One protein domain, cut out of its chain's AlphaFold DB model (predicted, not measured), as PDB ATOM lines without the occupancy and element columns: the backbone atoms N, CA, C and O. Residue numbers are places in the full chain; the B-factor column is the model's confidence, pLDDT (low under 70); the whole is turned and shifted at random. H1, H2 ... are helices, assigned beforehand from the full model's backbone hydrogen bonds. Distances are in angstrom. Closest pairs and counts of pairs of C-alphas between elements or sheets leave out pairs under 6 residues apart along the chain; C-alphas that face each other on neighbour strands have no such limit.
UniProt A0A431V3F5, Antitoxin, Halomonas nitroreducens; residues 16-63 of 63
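What this domain is: This is residues 16 to 63 of the 63 residues of the protein "Antitoxin" of Halomonas nitroreducens (UniProt A0A431V3F5). Two helices, H1 and then H2, make the legs of an open, splayed V with a blunt tip, where the link of residues 34 to 41 joins the end of H1 to the start of H2; the legs spread apart toward Glu 16 and Ala 61, and the space between them is empty. The printed part has 48 residues, with two named helices and no named strand, and its class is all helix. The whole is extended, with a radius of gyration of the C-alphas of 16.7 A, and flat, spanning 44 by 30 by 14 A.

How they stand to each other: H1, residues 16 to 33, comes first, and a short link of 8 residues joins it to H2, residues 42 to 61. H1 and H2 are apart, with no C-alpha of the one within 8 A of the other. Residues 16 to 63 stand free: no C-alphas 8 or more residues apart along the chain come within 10 A. In H1 and H2 every O i to N i+4 pair is within hydrogen-bond range.

Where its parts are: H1 begins at C-alpha 16 (-58.392, 42.138, 44.446) and runs 25.7 A to C-alpha 33 (-47.239, 57.852, 27.419). H2 runs 29.0 A from C-alpha 42 to C-alpha 61 (-20.125, 31.001, 29.084).

The domain as a whole: The two C-alphas farthest apart, those of Glu 16 and Ala 62, are 44.6 A apart. The printed part has no cut. Its mean pLDDT is 95.5, and residue 63 is under 70.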
ATOM      1  N   GLU A  16     -59.377  41.238  43.842       96.75
ATOM      2  CA  GLU A  16     -58.392  42.138  44.446       96.75
ATOM      3  C   GLU A  16     -57.059  42.133  43.690       96.75
ATOM      4  O   GLU A  16     -56.534  43.208  43.386       96.75
ATOM      5  N   GLN A  17     -56.539  40.954  43.323       96.94
ATOM      6  CA  GLN A  17     -55.342  40.846  42.485       96.94
ATOM      7  C   GLN A  17     -55.565  41.530  41.129       96.94
ATOM      8  O   GLN A  17     -54.724  42.324  40.707       96.94
ATOM      9  N   ALA A  18     -56.717  41.299  40.489       96.50
ATOM     10  CA  ALA A  18     -57.081  41.937  39.224       96.50
ATOM     11  C   ALA A  18     -57.157  43.463  39.327       96.50
ATOM     12  O   ALA A  18     -56.561  44.170  38.514       96.50
ATOM     13  N   GLY A  19     -57.809  43.983  40.367       97.12
ATOM     14  CA  GLY A  19     -57.877  45.422  40.608       97.12
ATOM     15  C   GLY A  19     -56.513  46.042  40.922       97.12
ATOM     16  O   GLY A  19     -56.237  47.168  40.512       97.12
ATOM     17  N   SER A  20     -55.646  45.323  41.639       97.19
ATOM     18  CA  SER A  20     -54.277  45.771  41.919       97.19
ATOM     19  C   SER A  20     -53.429  45.822  40.644       97.19
ATOM     20  O   SER A  20     -52.773  46.831  40.376       97.19
ATOM     21  N   TYR A  21     -53.508  44.774  39.818       97.19
ATOM     22  CA  TYR A  21     -52.807  44.700  38.539       97.19
ATOM     23  C   TYR A  21     -53.257  45.801  37.574       97.19
ATOM     24  O   TYR A  21     -52.405  46.482  37.005       97.19
ATOM     25  N   ASP A  22     -54.566  46.026  37.421       97.69
ATOM     26  CA  ASP A  22     -55.100  47.062  36.526       97.69
ATOM     27  C   ASP A  22     -54.596  48.462  36.913       97.69
ATOM     28  O   ASP A  22     -54.095  49.193  36.055       97.69
ATOM     29  N   ARG A  23     -54.619  48.814  38.209       98.38
ATOM     30  CA  ARG A  23     -54.082  50.102  38.687       98.38
ATOM     31  C   ARG A  23     -52.601  50.261  38.354       98.38
ATOM     32  O   ARG A  23     -52.214  51.260  37.747       98.38
ATOM     33  N   TRP A  24     -51.784  49.264  38.691       97.88
ATOM     34  CA  TRP A  24     -50.354  49.289  38.383       97.88
ATOM     35  C   TRP A  24     -50.088  49.372  36.873       97.88
ATOM     36  O   TRP A  24     -49.233  50.140  36.427       97.88
ATOM     37  N   PHE A  25     -50.829  48.610  36.065       97.88
ATOM     38  CA  PHE A  25     -50.647  48.576  34.620       97.88
ATOM     39  C   PHE A  25     -51.001  49.924  33.988       97.88
ATOM     40  O   PHE A  25     -50.223  50.438  33.183       97.88
ATOM     41  N   ARG A  26     -52.111  50.547  34.401       98.25
ATOM     42  CA  ARG A  26     -52.498  51.894  33.953       98.25
ATOM     43  C   ARG A  26     -51.455  52.940  34.322       98.25
ATOM     44  O   ARG A  26     -51.095  53.750  33.471       98.25
ATOM     45  N   GLU A  27     -50.923  52.905  35.543       98.12
ATOM     46  CA  GLU A  27     -49.831  53.799  35.940       98.12
ATOM     47  C   GLU A  27     -48.577  53.580  35.089       98.12
ATOM     48  O   GLU A  27     -47.949  54.544  34.648       98.12
ATOM     49  N   ARG A  28     -48.221  52.321  34.814       97.44
ATOM     50  CA  ARG A  28     -47.083  51.982  33.953       97.44
ATOM     51  C   ARG A  28     -47.273  52.514  32.534       97.44
ATOM     52  O   ARG A  28     -46.329  53.066  31.977       97.44
ATOM     53  N   ILE A  29     -48.468  52.367  31.961       97.25
ATOM     54  CA  ILE A  29     -48.795  52.899  30.634       97.25
ATOM     55  C   ILE A  29     -48.743  54.423  30.639       97.25
ATOM     56  O   ILE A  29     -48.088  54.992  29.772       97.25
ATOM     57  N   LYS A  30     -49.331  55.082  31.643       97.75
ATOM     58  CA  LYS A  30     -49.285  56.542  31.770       97.75
ATOM     59  C   LYS A  30     -47.845  57.060  31.788       97.75
ATOM     60  O   LYS A  30     -47.506  57.921  30.993       97.75
ATOM     61  N   ARG A  31     -46.962  56.453  32.590       96.94
ATOM     62  CA  ARG A  31     -45.531  56.816  32.625       96.94
ATOM     63  C   ARG A  31     -44.833  56.675  31.271       96.94
ATOM     64  O   ARG A  31     -43.882  57.398  31.015       96.94
ATOM     65  N   ARG A  32     -45.248  55.715  30.435       93.69
ATOM     66  CA  ARG A  32     -44.695  55.527  29.081       93.69
ATOM     67  C   ARG A  32     -45.319  56.467  28.060       93.69
ATOM     68  O   ARG A  32     -44.644  56.810  27.106       93.69
ATOM     69  N   PHE A  33     -46.569  56.865  28.256       95.25
ATOM     70  CA  PHE A  33     -47.239  57.852  27.419       95.25
ATOM     71  C   PHE A  33     -46.709  59.269  27.677       95.25
ATOM     72  O   PHE A  33     -46.519  60.035  26.742       95.25
ATOM     73  N   ASP A  34     -46.403  59.580  28.938       96.81
ATOM     74  CA  ASP A  34     -45.802  60.850  29.361       96.81
ATOM     75  C   ASP A  34     -44.291  60.938  29.019       96.81
ATOM     76  O   ASP A  34     -43.649  61.960  29.259       96.81
ATOM     77  N   ASP A  35     -43.697  59.869  28.476       95.69
ATOM     78  CA  ASP A  35     -42.286  59.801  28.082       95.69
ATOM     79  C   ASP A  35     -42.077  60.479  26.719       95.69
ATOM     80  O   ASP A  35     -42.619  60.043  25.707       95.69
ATOM     81  N   SER A  36     -41.265  61.537  26.678       95.88
ATOM     82  CA  SER A  36     -41.022  62.327  25.461       95.88
ATOM     83  C   SER A  36     -39.983  61.724  24.514       95.88
ATOM     84  O   SER A  36     -39.701  62.300  23.459       95.88
ATOM     85  N   ARG A  37     -39.371  60.590  24.874       95.56
ATOM     86  CA  ARG A  37     -38.388  59.934  24.010       95.56
ATOM     87  C   ARG A  37     -39.035  59.476  22.701       95.56
ATOM     88  O   ARG A  37     -40.170  59.000  22.710       95.56
ATOM     89  N   PRO A  38     -38.309  59.558  21.575       95.00
ATOM     90  CA  PRO A  38     -38.835  59.107  20.298       95.00
ATOM     91  C   PRO A  38     -39.104  57.600  20.312       95.00
ATOM     92  O   PRO A  38     -38.417  56.822  20.984       95.00
ATOM     93  N   ASN A  39     -40.095  57.193  19.519       94.19
ATOM     94  CA  ASN A  39     -40.358  55.784  19.259       94.19
ATOM     95  C   ASN A  39     -39.151  55.128  18.584       94.19
ATOM     96  O   ASN A  39     -38.434  55.753  17.802       94.19
ATOM     97  N   VAL A  40     -38.955  53.847  18.882       95.06
ATOM     98  CA  VAL A  40     -37.881  53.037  18.307       95.06
ATOM     99  C   VAL A  40     -38.457  52.255  17.124       95.06
ATOM    100  O   VAL A  40     -39.482  51.589  17.308       95.06
ATOM    101  N   PRO A  41     -37.845  52.310  15.928       97.94
ATOM    102  CA  PRO A  41     -38.199  51.443  14.808       97.94
ATOM    103  C   PRO A  41     -38.133  49.961  15.189       97.94
ATOM    104  O   PRO A  41     -37.342  49.563  16.045       97.94
ATOM    105  N   HIS A  42     -38.946  49.130  14.537       97.38
ATOM    106  CA  HIS A  42     -39.024  47.701  14.856       97.38
ATOM    107  C   HIS A  42     -37.655  47.007  14.780       97.38
ATOM    108  O   HIS A  42     -37.245  46.369  15.749       97.38
ATOM    109  N   ASP A  43     -36.928  47.195  13.677       98.12
ATOM    110  CA  ASP A  43     -35.638  46.537  13.445       98.12
ATOM    111  C   ASP A  43     -34.605  46.918  14.511       98.12
ATOM    112  O   ASP A  43     -33.916  46.057  15.059       98.12
ATOM    113  N   GLU A  44     -34.572  48.195  14.894       98.00
ATOM    114  CA  GLU A  44     -33.690  48.684  15.954       98.00
ATOM    115  C   GLU A  44     -34.071  48.101  17.327       98.00
ATOM    116  O   GLU A  44     -33.205  47.754  18.134       98.00
ATOM    117  N   ALA A  45     -35.366  47.946  17.620       97.62
ATOM    118  CA  ALA A  45     -35.813  47.312  18.857       97.62
ATOM    119  C   ALA A  45     -35.381  45.836  18.928       97.62
ATOM    120  O   ALA A  45     -34.925  45.381  19.981       97.62
ATOM    121  N   ILE A  46     -35.487  45.110  17.813       97.94
ATOM    122  CA  ILE A  46     -35.059  43.712  17.704       97.94
ATOM    123  C   ILE A  46     -33.542  43.588  17.874       97.94
ATOM    124  O   ILE A  46     -33.090  42.748  18.656       97.94
ATOM    125  N   GLU A  47     -32.753  44.452  17.232       98.38
ATOM    126  CA  GLU A  47     -31.293  44.466  17.384       98.38
ATOM    127  C   GLU A  47     -30.884  44.662  18.851       98.38
ATOM    128  O   GLU A  47     -30.141  43.847  19.404       98.38
ATOM    129  N   ARG A  48     -31.452  45.672  19.527       97.75
ATOM    130  CA  ARG A  48     -31.178  45.954  20.947       97.75
ATOM    131  C   ARG A  48     -31.449  44.738  21.843       97.75
ATOM    132  O   ARG A  48     -30.685  44.478  22.778       97.75
ATOM    133  N   VAL A  49     -32.522  43.990  21.573       97.94
ATOM    134  CA  VAL A  49     -32.862  42.767  22.319       97.94
ATOM    135  C   VAL A  49     -31.831  41.667  22.068       97.94
ATOM    136  O   VAL A  49     -31.323  41.088  23.033       97.94
ATOM    137  N   TRP A  50     -31.472  41.401  20.810       98.19
ATOM    138  CA  TRP A  50     -30.480  40.375  20.476       98.19
ATOM    139  C   TRP A  50     -29.110  40.681  21.069       98.19
ATOM    140  O   TRP A  50     -28.505  39.801  21.687       98.19
ATOM    141  N   THR A  51     -28.648  41.930  20.984       98.19
ATOM    142  CA  THR A  51     -27.386  42.353  21.603       98.19
ATOM    143  C   THR A  51     -27.385  42.077  23.106       98.19
ATOM    144  O   THR A  51     -26.405  41.549  23.643       98.19
ATOM    145  N   LEU A  52     -28.487  42.378  23.802       97.81
ATOM    146  CA  LEU A  52     -28.604  42.117  25.234       97.81
ATOM    147  C   LEU A  52     -28.531  40.616  25.540       97.81
ATOM    148  O   LEU A  52     -27.800  40.219  26.451       97.81
ATOM    149  N   VAL A  53     -29.264  39.788  24.793       97.62
ATOM    150  CA  VAL A  53     -29.279  38.329  24.973       97.62
ATOM    151  C   VAL A  53     -27.887  37.738  24.757       97.62
ATOM    152  O   VAL A  53     -27.395  37.010  25.621       97.62
ATOM    153  N   GLU A  54     -27.215  38.096  23.666       97.75
ATOM    154  CA  GLU A  54     -25.870  37.597  23.367       97.75
ATOM    155  C   GLU A  54     -24.844  38.064  24.402       97.75
ATOM    156  O   GLU A  54     -23.988  37.284  24.826       97.75
ATOM    157  N   SER A  55     -24.973  39.296  24.908       96.88
ATOM    158  CA  SER A  55     -24.108  39.779  25.991       96.88
ATOM    159  C   SER A  55     -24.248  38.927  27.258       96.88
ATOM    160  O   SER A  55     -23.249  38.606  27.898       96.88
ATOM    161  N   LYS A  56     -25.476  38.514  27.603       96.81
ATOM    162  CA  LYS A  56     -25.740  37.661  28.767       96.81
ATOM    163  C   LYS A  56     -25.194  36.254  28.552       96.81
ATOM    164  O   LYS A  56     -24.509  35.748  29.436       96.81
ATOM    165  N   LYS A  57     -25.424  35.647  27.384       96.75
ATOM    166  CA  LYS A  57     -24.886  34.316  27.052       96.75
ATOM    167  C   LYS A  57     -23.363  34.274  27.148       96.75
ATOM    168  O   LYS A  57     -22.828  33.375  27.783       96.75
ATOM    169  N   ARG A  58     -22.668  35.271  26.588       95.31
ATOM    170  CA  ARG A  58     -21.198  35.364  26.668       95.31
ATOM    171  C   ARG A  58     -20.705  35.451  28.110       95.31
ATOM    172  O   ARG A  58     -19.734  34.789  28.445       95.31
ATOM    173  N   ARG A  59     -21.383  36.224  28.967       94.38
ATOM    174  CA  ARG A  59     -21.049  36.301  30.402       94.38
ATOM    175  C   ARG A  59     -21.221  34.958  31.103       94.38
ATOM    176  O   ARG A  59     -20.358  34.589  31.882       94.38
ATOM    177  N   HIS A  60     -22.303  34.236  30.814       91.50
ATOM    178  CA  HIS A  60     -22.544  32.914  31.394       91.50
ATOM    179  C   HIS A  60     -21.581  31.839  30.881       91.50
ATOM    180  O   HIS A  60     -21.288  30.914  31.618       91.50
ATOM    181  N   ALA A  61     -21.097  31.944  29.643       87.69
ATOM    182  CA  ALA A  61     -20.125  31.001  29.084       87.69
ATOM    183  C   ALA A  61     -18.677  31.265  29.541       87.69
ATOM    184  O   ALA A  61     -17.814  30.415  29.348       87.69
ATOM    185  N   ALA A  62     -18.400  32.452  30.086       76.31
ATOM    186  CA  ALA A  62     -17.071  32.877  30.525       76.31
ATOM    187  C   ALA A  62     -16.834  32.721  32.040       76.31
ATOM    188  O   ALA A  62     -15.755  33.084  32.508       76.31
ATOM    189  N   GLY A  63     -17.827  32.242  32.797       62.88
ATOM    190  CA  GLY A  63     -17.729  31.930  34.226       62.88
ATOM    191  C   GLY A  63     -17.943  30.447  34.465       62.88
ATOM    192  O   GLY A  63     -17.237  29.906  35.339       62.88
TER     193      GLY A  63